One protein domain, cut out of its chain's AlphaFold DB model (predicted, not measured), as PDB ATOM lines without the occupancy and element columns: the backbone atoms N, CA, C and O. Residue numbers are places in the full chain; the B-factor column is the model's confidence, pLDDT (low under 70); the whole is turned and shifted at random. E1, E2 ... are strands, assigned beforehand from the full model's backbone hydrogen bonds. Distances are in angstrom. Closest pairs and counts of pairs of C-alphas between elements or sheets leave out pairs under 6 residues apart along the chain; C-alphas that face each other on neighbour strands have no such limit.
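This is residues 603 to 676 of the 677 residues of an uncharacterized protein of Oikopleura dioica (UniProt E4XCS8). The model is a rod of four small two-stranded hairpins strung one after another along its length, each next to the one that follows, with a single short strand, E1, beside the first hairpin near one end. The hairpins are E2 with E3, E4 with E5, E6 with E7 and E8 with E9; E4 and E5 are nearest to the mean of the C-alphas, and E8 and E9 are farthest from it. The printed part has 74 residues with no named helix and nine named strands, E1 to E9 in chain order; each sheet is one antiparallel pair. The class is all strand, though only 34 of the 74 residues are in named elements. The whole is only just loose, close to compact, with a radius of gyration of the C-alphas of 14.0 A and spans of 46 by 22 by 16 A.

Start at E1, residues 609 to 612, which pairs with no named strand. Its Cys 612 has its C-alpha 5.5 A from that of Cys 624 in E3, residues 623 to 625, the closest C-alphas of the two strands. E3 forms an antiparallel hairpin with E2, residues 618 to 620, at 142 degrees; look for N 620 and O 623, 2.8 A apart. Next comes the antiparallel hairpin of E4, residues 632 to 635, and E5, residues 640 to 643, at 140 degrees, with N 633 and O 642 at 2.8 A. The closest C-alphas of E2 and E5 are those of Leu 619 and Val 640, 4.7 A apart. The hairpin of E6, residues 648 to 651, and E7, residues 659 to 662, is antiparallel at 160 degrees, with N 649 and O 661 at 2.8 A. The closest C-alphas of E4 and E6 are those of Tyr 633 and Cys 651, at 6.0 A. In the last hairpin, E8, residues 666 to 669, and E9, residues 672 to 675, are antiparallel at 140 degrees, with N 669 and O 672 at 2.8 A. Cys 659 of E7 and Gln 672 of E9 have the closest C-alphas of those strands, at 5.5 A. E1 and E9 are apart.

Find C-alpha 609 at (356.571, 547.635, 365.208); from there E1 runs 6.8 A. E2 and E3 each measure 6.4 A. Find C-alpha 632 at (341.642, 546.128, 356.153), where E4 begins its 9.5 A; E5 measures 9.7 A. E6 and E7 measure 6.2 A and 7.0 A, and E8 9.3 A. E9 runs 10.0 A, to C-alpha 675 at (329.085, 540.477, 340.433).

The two C-alphas farthest apart are those of Pro 604 and Thr 676, at 46.5 A. The printed part has no cut and no long link. Mean pLDDT of the printed part is 87.4; look to residue 676 for the one value under 70.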
ATOM      1  N   GLY A 603     362.948 545.672 366.270       88.56
ATOM      2  CA  GLY A 603     364.076 546.147 365.487       88.56
ATOM      3  C   GLY A 603     363.909 547.622 365.108       88.56
ATOM      4  O   GLY A 603     362.892 548.245 365.445       88.56
ATOM      5  N   PRO A 604     364.908 548.214 364.440       91.25
ATOM      6  CA  PRO A 604     364.967 549.652 364.211       91.25
ATOM      7  C   PRO A 604     364.069 550.116 363.056       91.25
ATOM      8  O   PRO A 604     363.918 551.322 362.852       91.25
ATOM      9  N   TYR A 605     363.486 549.200 362.275       92.81
ATOM     10  CA  TYR A 605     362.777 549.541 361.046       92.81
ATOM     11  C   TYR A 605     361.270 549.757 361.253       92.81
ATOM     12  O   TYR A 605     360.629 549.201 362.145       92.81
ATOM     13  N   ALA A 606     360.668 550.578 360.386       89.69
ATOM     14  CA  ALA A 606     359.262 550.988 360.478       89.69
ATOM     15  C   ALA A 606     358.246 549.837 360.340       89.69
ATOM     16  O   ALA A 606     357.086 549.997 360.712       89.69
ATOM     17  N   ASN A 607     358.667 548.699 359.785       91.88
ATOM     18  CA  ASN A 607     357.873 547.482 359.614       91.88
ATOM     19  C   ASN A 607     358.095 546.442 360.726       91.88
ATOM     20  O   ASN A 607     357.595 545.325 360.621       91.88
ATOM     21  N   GLU A 608     358.829 546.799 361.778       93.56
ATOM     22  CA  GLU A 608     359.130 545.929 362.919       93.56
ATOM     23  C   GLU A 608     358.437 546.411 364.202       93.56
ATOM     24  O   GLU A 608     358.843 546.072 365.318       93.56
ATOM     25  N   CYS A 609     357.370 547.206 364.072       92.19
ATOM     26  CA  CYS A 609     356.571 547.635 365.208       92.19
ATOM     27  C   CYS A 609     355.742 546.467 365.766       92.19
ATOM     28  O   CYS A 609     355.086 545.715 365.047       92.19
ATOM     29  N   ARG A 610     355.694 546.376 367.095       90.31
ATOM     30  CA  ARG A 610     354.757 545.538 367.858       90.31
ATOM     31  C   ARG A 610     353.620 546.350 368.477       90.31
ATOM     32  O   ARG A 610     352.577 545.789 368.787       90.31
ATOM     33  N   ALA A 611     353.824 547.652 368.667       88.94
ATOM     34  CA  ALA A 611     352.809 548.603 369.110       88.94
ATOM     35  C   ALA A 611     353.139 550.004 368.577       88.94
ATOM     36  O   ALA A 611     354.309 550.322 368.349       88.94
ATOM     37  N   CYS A 612     352.117 550.838 368.398       91.06
ATOM     38  CA  CYS A 612     352.252 552.162 367.795       91.06
ATOM     39  C   CYS A 612     352.427 553.273 368.832       91.06
ATOM     40  O   CYS A 612     351.906 553.174 369.947       91.06
ATOM     41  N   SER A 613     353.216 554.294 368.485       88.62
ATOM     42  CA  SER A 613     353.345 555.524 369.276       88.62
ATOM     43  C   SER A 613     352.071 556.368 369.176       88.62
ATOM     44  O   SER A 613     351.227 556.112 368.321       88.62
ATOM     45  N   SER A 614     351.900 557.357 370.057       81.25
ATOM     46  CA  SER A 614     350.655 558.141 370.191       81.25
ATOM     47  C   SER A 614     350.166 558.783 368.888       81.25
ATOM     48  O   SER A 614     348.966 558.975 368.712       81.25
ATOM     49  N   GLU A 615     351.085 559.069 367.964       78.38
ATOM     50  CA  GLU A 615     350.798 559.688 366.667       78.38
ATOM     51  C   GLU A 615     350.280 558.699 365.606       78.38
ATOM     52  O   GLU A 615     349.824 559.112 364.541       78.38
ATOM     53  N   PHE A 616     350.326 557.390 365.874       84.12
ATOM     54  CA  PHE A 616     349.890 556.340 364.955       84.12
ATOM     55  C   PHE A 616     348.879 555.418 365.641       84.12
ATOM     56  O   PHE A 616     349.116 554.885 366.719       84.12
ATOM     57  N   THR A 617     347.724 555.213 365.013       80.50
ATOM     58  CA  THR A 617     346.564 554.630 365.705       80.50
ATOM     59  C   THR A 617     346.424 553.123 365.511       80.50
ATOM     60  O   THR A 617     345.870 552.460 366.387       80.50
ATOM     61  N   PHE A 618     346.891 552.573 364.384       89.94
ATOM     62  CA  PHE A 618     346.657 551.171 364.041       89.94
ATOM     63  C   PHE A 618     347.907 550.452 363.537       89.94
ATOM     64  O   PHE A 618     348.582 550.914 362.613       89.94
ATOM     65  N   LEU A 619     348.166 549.274 364.105       91.12
ATOM     66  CA  LEU A 619     349.213 548.366 363.647       91.12
ATOM     67  C   LEU A 619     348.696 547.492 362.494       91.12
ATOM     68  O   LEU A 619     347.681 546.807 362.628       91.12
ATOM     69  N   GLN A 620     349.417 547.475 361.374       91.44
ATOM     70  CA  GLN A 620     349.118 546.659 360.199       91.44
ATOM     71  C   GLN A 620     350.395 545.958 359.726       91.44
ATOM     72  O   GLN A 620     351.299 546.605 359.207       91.44
ATOM     73  N   ALA A 621     350.464 544.634 359.903       86.75
ATOM     74  CA  ALA A 621     351.593 543.799 359.466       86.75
ATOM     75  C   ALA A 621     352.980 544.353 359.876       86.75
ATOM     76  O   ALA A 621     353.899 544.402 359.066       86.75
ATOM     77  N   GLY A 622     353.109 544.804 361.129       88.81
ATOM     78  CA  GLY A 622     354.352 545.374 361.664       88.81
ATOM     79  C   GLY A 622     354.564 546.866 361.377       88.81
ATOM     80  O   GLY A 622     355.498 547.450 361.910       88.81
ATOM     81  N   VAL A 623     353.690 547.509 360.596       92.62
ATOM     82  CA  VAL A 623     353.760 548.942 360.269       92.62
ATOM     83  C   VAL A 623     352.665 549.713 361.000       92.62
ATOM     84  O   VAL A 623     351.493 549.335 360.971       92.62
ATOM     85  N   CYS A 624     353.032 550.826 361.626       92.50
ATOM     86  CA  CYS A 624     352.090 551.715 362.299       92.50
ATOM     87  C   CYS A 624     351.535 552.778 361.349       92.50
ATOM     88  O   CYS A 624     352.284 553.541 360.747       92.50
ATOM     89  N   ASN A 625     350.208 552.830 361.230       90.06
ATOM     90  CA  ASN A 625     349.486 553.735 360.342       90.06
ATOM     91  C   ASN A 625     348.442 554.547 361.122       90.06
ATOM     92  O   ASN A 625     347.895 554.101 362.129       90.06
ATOM     93  N   THR A 626     348.113 555.741 360.633       88.19
ATOM     94  CA  THR A 626     347.028 556.566 361.197       88.19
ATOM     95  C   THR A 626     345.640 556.064 360.793       88.19
ATOM     96  O   THR A 626     344.657 556.318 361.487       88.19
ATOM     97  N   ARG A 627     345.538 555.324 359.681       88.12
ATOM     98  CA  ARG A 627     344.319 554.660 359.192       88.12
ATOM     99  C   ARG A 627     344.679 553.310 358.571       88.12
ATOM    100  O   ARG A 627     345.757 553.177 357.998       88.12
ATOM    101  N   CYS A 628     343.775 552.334 358.659       88.81
ATOM    102  CA  CYS A 628     343.929 551.070 357.937       88.81
ATOM    103  C   CYS A 628     343.818 551.302 356.428       88.81
ATOM    104  O   CYS A 628     342.953 552.057 355.983       88.81
ATOM    105  N   GLN A 629     344.709 550.671 355.665       88.81
ATOM    106  CA  GLN A 629     344.691 550.738 354.203       88.81
ATOM    107  C   GLN A 629     343.556 549.877 353.629       88.81
ATOM    108  O   GLN A 629     343.025 549.000 354.318       88.81
ATOM    109  N   ASP A 630     343.214 550.103 352.356       87.56
ATOM    110  CA  ASP A 630     342.245 549.285 351.617       87.56
ATOM    111  C   ASP A 630     342.533 547.781 351.804       87.56
ATOM    112  O   ASP A 630     343.683 547.335 351.816       87.56
ATOM    113  N   GLY A 631     341.473 546.992 351.973       87.25
ATOM    114  CA  GLY A 631     341.544 545.572 352.322       87.25
ATOM    115  C   GLY A 631     341.623 545.274 353.824       87.25
ATOM    116  O   GLY A 631     341.611 544.099 354.193       87.25
ATOM    117  N   PHE A 632     341.658 546.290 354.695       91.31
ATOM    118  CA  PHE A 632     341.642 546.128 356.153       91.31
ATOM    119  C   PHE A 632     340.644 547.080 356.836       91.31
ATOM    120  O   PHE A 632     340.375 548.175 356.345       91.31
ATOM    121  N   TYR A 633     340.119 546.686 357.998       89.94
ATOM    122  CA  TYR A 633     339.275 547.516 358.862       89.94
ATOM    123  C   TYR A 633     339.879 547.654 360.271       89.94
ATOM    124  O   TYR A 633     340.550 546.733 360.751       89.94
ATOM    125  N   PRO A 634     339.667 548.794 360.951       90.06
ATOM    126  CA  PRO A 634     340.226 549.030 362.276       90.06
ATOM    127  C   PRO A 634     339.489 548.238 363.358       90.06
ATOM    128  O   PRO A 634     338.273 548.358 363.511       90.06
ATOM    129  N   ASN A 635     340.231 547.493 364.177       87.06
ATOM    130  CA  ASN A 635     339.728 546.995 365.450       87.06
ATOM    131  C   ASN A 635     340.030 548.021 366.549       87.06
ATOM    132  O   ASN A 635     341.178 548.189 366.958       87.06
ATOM    133  N   LEU A 636     338.993 548.710 367.027       83.12
ATOM    134  CA  LEU A 636     339.127 549.775 368.028       83.12
ATOM    135  C   LEU A 636     339.494 549.264 369.428       83.12
ATOM    136  O   LEU A 636     339.926 550.055 370.257       83.12
ATOM    137  N   SER A 637     339.321 547.971 369.707       81.81
ATOM    138  CA  SER A 637     339.672 547.385 371.004       81.81
ATOM    139  C   SER A 637     341.129 546.937 371.061       81.81
ATOM    140  O   SER A 637     341.753 547.028 372.111       81.81
ATOM    141  N   THR A 638     341.679 546.451 369.946       83.31
ATOM    142  CA  THR A 638     343.066 545.963 369.882       83.31
ATOM    143  C   THR A 638     344.028 546.935 369.204       83.31
ATOM    144  O   THR A 638     345.231 546.702 369.250       83.31
ATOM    145  N   HIS A 639     343.527 548.007 368.577       86.94
ATOM    146  CA  HIS A 639     344.313 548.943 367.763       86.94
ATOM    147  C   HIS A 639     345.093 548.257 366.621       86.94
ATOM    148  O   HIS A 639     346.185 548.676 366.237       86.94
ATOM    149  N   VAL A 640     344.519 547.195 366.042       89.38
ATOM    150  CA  VAL A 640     345.093 546.431 364.918       89.38
ATOM    151  C   VAL A 640     344.178 546.519 363.696       89.38
ATOM    152  O   VAL A 640     342.952 546.488 363.823       89.38
ATOM    153  N   CYS A 641     344.767 546.612 362.506       91.50
ATOM    154  CA  CYS A 641     344.045 546.507 361.240       91.50
ATOM    155  C   CYS A 641     343.782 545.037 360.901       91.50
ATOM    156  O   CYS A 641     344.706 544.287 360.580       91.50
ATOM    157  N   ASN A 642     342.516 544.630 360.943       90.62
ATOM    158  CA  ASN A 642     342.086 543.280 360.595       90.62
ATOM    159  C   ASN A 642     341.722 543.199 359.114       90.62
ATOM    160  O   ASN A 642     341.180 544.146 358.552       90.62
ATOM    161  N   LYS A 643     342.004 542.064 358.473       91.12
ATOM    162  CA  LYS A 643     341.723 541.879 357.046       91.12
ATOM    163  C   LYS A 643     340.213 541.886 356.785       91.12
ATOM    164  O   LYS A 643     339.455 541.239 357.509       91.12
ATOM    165  N   CYS A 644     339.792 542.590 355.742       91.25
ATOM    166  CA  CYS A 644     338.454 542.462 355.179       91.25
ATOM    167  C   CYS A 644     338.222 541.051 354.621       91.25
ATOM    168  O   CYS A 644     339.168 540.320 354.327       91.25
ATOM    169  N   HIS A 645     336.955 540.688 354.420       90.25
ATOM    170  CA  HIS A 645     336.619 539.516 353.617       90.25
ATOM    171  C   HIS A 645     337.187 539.669 352.194       90.25
ATOM    172  O   HIS A 645     337.122 540.760 351.630       90.25
ATOM    173  N   ASP A 646     337.691 538.586 351.591       87.69
ATOM    174  CA  ASP A 646     338.476 538.624 350.339       87.69
ATOM    175  C   ASP A 646     337.738 539.240 349.132       87.69
ATOM    176  O   ASP A 646     338.360 539.703 348.181       87.69
ATOM    177  N   ASN A 647     336.404 539.277 349.179       85.31
ATOM    178  CA  ASN A 647     335.567 539.879 348.135       85.31
ATOM    179  C   ASN A 647     335.366 541.401 348.301       85.31
ATOM    180  O   ASN A 647     334.836 542.041 347.390       85.31
ATOM    181  N   CYS A 648     335.745 541.985 349.443       89.06
ATOM    182  CA  CYS A 648     335.604 543.414 349.720       89.06
ATOM    183  C   CYS A 648     336.910 544.161 349.411       89.06
ATOM    184  O   CYS A 648     337.967 543.794 349.918       89.06
ATOM    185  N   LYS A 649     336.820 545.292 348.704       88.81
ATOM    186  CA  LYS A 649     337.940 546.237 348.574       88.81
ATOM    187  C   LYS A 649     338.107 547.089 349.838       88.81
ATOM    188  O   LYS A 649     339.223 547.298 350.297       88.81
ATOM    189  N   THR A 650     337.010 547.549 350.431       89.88
ATOM    190  CA  THR A 650     336.988 548.190 351.760       89.88
ATOM    191  C   THR A 650     335.831 547.617 352.568       89.88
ATOM    192  O   THR A 650     334.837 547.171 351.988       89.88
ATOM    193  N   CYS A 651     335.931 547.612 353.896       90.62
ATOM    194  CA  CYS A 651     334.919 547.021 354.768       90.62
ATOM    195  C   CYS A 651     334.856 547.714 356.139       90.62
ATOM    196  O   CYS A 651     335.725 548.512 356.486       90.62
ATOM    197  N   THR A 652     333.819 547.401 356.916       88.88
ATOM    198  CA  THR A 652     333.661 547.822 358.325       88.88
ATOM    199  C   THR A 652     333.835 546.667 359.318       88.88
ATOM    200  O   THR A 652     333.888 546.901 360.522       88.88
ATOM    201  N   GLY A 653     333.967 545.436 358.815       88.06
ATOM    202  CA  GLY A 653     334.058 544.201 359.585       88.06
ATOM    203  C   GLY A 653     334.592 543.041 358.737       88.06
ATOM    204  O   GLY A 653     334.832 543.182 357.537       88.06
ATOM    205  N   GLY A 654     334.824 541.890 359.371       87.62
ATOM    206  CA  GLY A 654     335.438 540.722 358.724       87.62
ATOM    207  C   GLY A 654     334.472 539.836 357.931       87.62
ATOM    208  O   GLY A 654     334.918 538.882 357.295       87.62
ATOM    209  N   SER A 655     333.163 540.096 357.976       88.94
ATOM    210  CA  SER A 655     332.162 539.271 357.295       88.94
ATOM    211  C   SER A 655     332.045 539.618 355.811       88.94
ATOM    212  O   SER A 655     332.253 540.756 355.395       88.94
ATOM    213  N   ALA A 656     331.580 538.655 355.009       85.88
ATOM    214  CA  ALA A 656     331.213 538.873 353.608       85.88
ATOM    215  C   ALA A 656     330.095 539.920 353.415       85.88
ATOM    216  O   ALA A 656     329.868 540.351 352.288       85.88
ATOM    217  N   LYS A 657     329.390 540.300 354.492       88.94
ATOM    218  CA  LYS A 657     328.317 541.309 354.512       88.94
ATOM    219  C   LYS A 657     328.742 542.672 355.068       88.94
ATOM    220  O   LYS A 657     327.899 543.554 355.186       88.94
ATOM    221  N   ASP A 658     330.018 542.853 355.395       90.69
ATOM    222  CA  ASP A 658     330.513 544.106 355.975       90.69
ATOM    223  C   ASP A 658     331.265 544.974 354.944       90.69
ATOM    224  O   ASP A 658     331.982 545.909 355.318       90.69
ATOM    225  N   CYS A 659     331.143 544.674 353.646       90.06
ATOM    226  CA  CYS A 659     331.817 545.396 352.569       90.06
ATOM    227  C   CYS A 659     331.232 546.807 352.380       90.06
ATOM    228  O   CYS A 659     330.020 546.992 352.277       90.06
ATOM    229  N   THR A 660     332.112 547.798 352.225       89.00
ATOM    230  CA  THR A 660     331.766 549.183 351.859       89.00
ATOM    231  C   THR A 660     332.158 549.539 350.427       89.00
ATOM    232  O   THR A 660     331.565 550.440 349.842       89.00
ATOM    233  N   SER A 661     333.103 548.812 349.829       89.56
ATOM    234  CA  SER A 661     333.393 548.861 348.392       89.56
ATOM    235  C   SER A 661     333.898 547.507 347.896       89.56
ATOM    236  O   SER A 661     334.375 546.686 348.683       89.56
ATOM    237  N   CYS A 662     333.795 547.264 346.589       88.38
ATOM    238  CA  CYS A 662     334.174 546.003 345.956       88.38
ATOM    239  C   CYS A 662     335.364 546.171 345.015       88.38
ATOM    240  O   CYS A 662     335.657 547.270 344.538       88.38
ATOM    241  N   HIS A 663     336.042 545.061 344.730       83.50
ATOM    242  CA  HIS A 663     337.001 544.995 343.632       83.50
ATOM    243  C   HIS A 663     336.279 545.136 342.276       83.50
ATOM    244  O   HIS A 663     335.054 545.032 342.199       83.50
ATOM    245  N   TYR A 664     337.034 545.436 341.214       77.06
ATOM    246  CA  TYR A 664     336.505 545.756 339.882       77.06
ATOM    247  C   TYR A 664     335.441 544.742 339.399       77.06
ATOM    248  O   TYR A 664     335.622 543.537 339.552       77.06
ATOM    249  N   ASN A 665     334.356 545.241 338.788       74.44
ATOM    250  CA  ASN A 665     333.207 544.479 338.254       74.44
ATOM    251  C   ASN A 665     332.264 543.846 339.300       74.44
ATOM    252  O   ASN A 665     331.606 542.839 339.039       74.44
ATOM    253  N   SER A 666     332.178 544.417 340.502       81.19
ATOM    254  CA  SER A 666     331.186 544.038 341.517       81.19
ATOM    255  C   SER A 666     330.605 545.278 342.195       81.19
ATOM    256  O   SER A 666     331.305 546.273 342.383       81.19
ATOM    257  N   LEU A 667     329.325 545.225 342.565       83.94
ATOM    258  CA  LEU A 667     328.635 546.294 343.293       83.94
ATOM    259  C   LEU A 667     328.296 545.835 344.713       83.94
ATOM    260  O   LEU A 667     328.026 544.656 344.954       83.94
ATOM    261  N   VAL A 668     328.310 546.777 345.660       86.50
ATOM    262  CA  VAL A 668     327.896 546.518 347.044       86.50
ATOM    263  C   VAL A 668     326.371 546.478 347.099       86.50
ATOM    264  O   VAL A 668     325.711 547.479 346.822       86.50
ATOM    265  N   GLN A 669     325.811 545.346 347.512       84.62
ATOM    266  CA  GLN A 669     324.382 545.175 347.751       84.62
ATOM    267  C   GLN A 669     324.169 544.510 349.117       84.62
ATOM    268  O   GLN A 669     324.696 543.433 349.381       84.62
ATOM    269  N   ASN A 670     323.418 545.167 350.010       84.31
ATOM    270  CA  ASN A 670     323.211 544.735 351.404       84.31
ATOM    271  C   ASN A 670     324.520 544.406 352.156       84.31
ATOM    272  O   ASN A 670     324.587 543.427 352.896       84.31
ATOM    273  N   GLY A 671     325.563 545.212 351.924       83.19
ATOM    274  CA  GLY A 671     326.882 545.040 352.539       83.19
ATOM    275  C   GLY A 671     327.733 543.911 351.942       83.19
ATOM    276  O   GLY A 671     328.847 543.682 352.393       83.19
ATOM    277  N   GLN A 672     327.265 543.219 350.902       88.44
ATOM    278  CA  GLN A 672     328.008 542.158 350.221       88.44
ATOM    279  C   GLN A 672     328.372 542.564 348.791       88.44
ATOM    280  O   GLN A 672     327.595 543.221 348.103       88.44
ATOM    281  N   CYS A 673     329.550 542.151 348.329       87.19
ATOM    282  CA  CYS A 673     329.965 542.339 346.942       87.19
ATOM    283  C   CYS A 673     329.367 541.262 346.035       87.19
ATOM    284  O   CYS A 673     329.647 540.076 346.217       87.19
ATOM    285  N   LEU A 674     328.555 541.684 345.064       84.44
ATOM    286  CA  LEU A 674     327.933 540.817 344.061       84.44
ATOM    287  C   LEU A 674     328.399 541.225 342.660       84.44
ATOM    288  O   LEU A 674     328.477 542.415 342.345       84.44
ATOM    289  N   GLN A 675     328.711 540.234 341.823       79.00
ATOM    290  CA  GLN A 675     329.085 540.477 340.433       79.00
ATOM    291  C   GLN A 675     327.898 541.052 339.664       79.00
ATOM    292  O   GLN A 675     326.785 540.528 339.723       79.00
ATOM    293  N   THR A 676     328.149 542.127 338.927       66.75
ATOM    294  CA  THR A 676     327.225 542.612 337.904       66.75
ATOM    295  C   THR A 676     327.426 541.749 336.666       66.75
ATOM    296  O   THR A 676     328.538 541.721 336.140       66.75
TER     297      THR A 676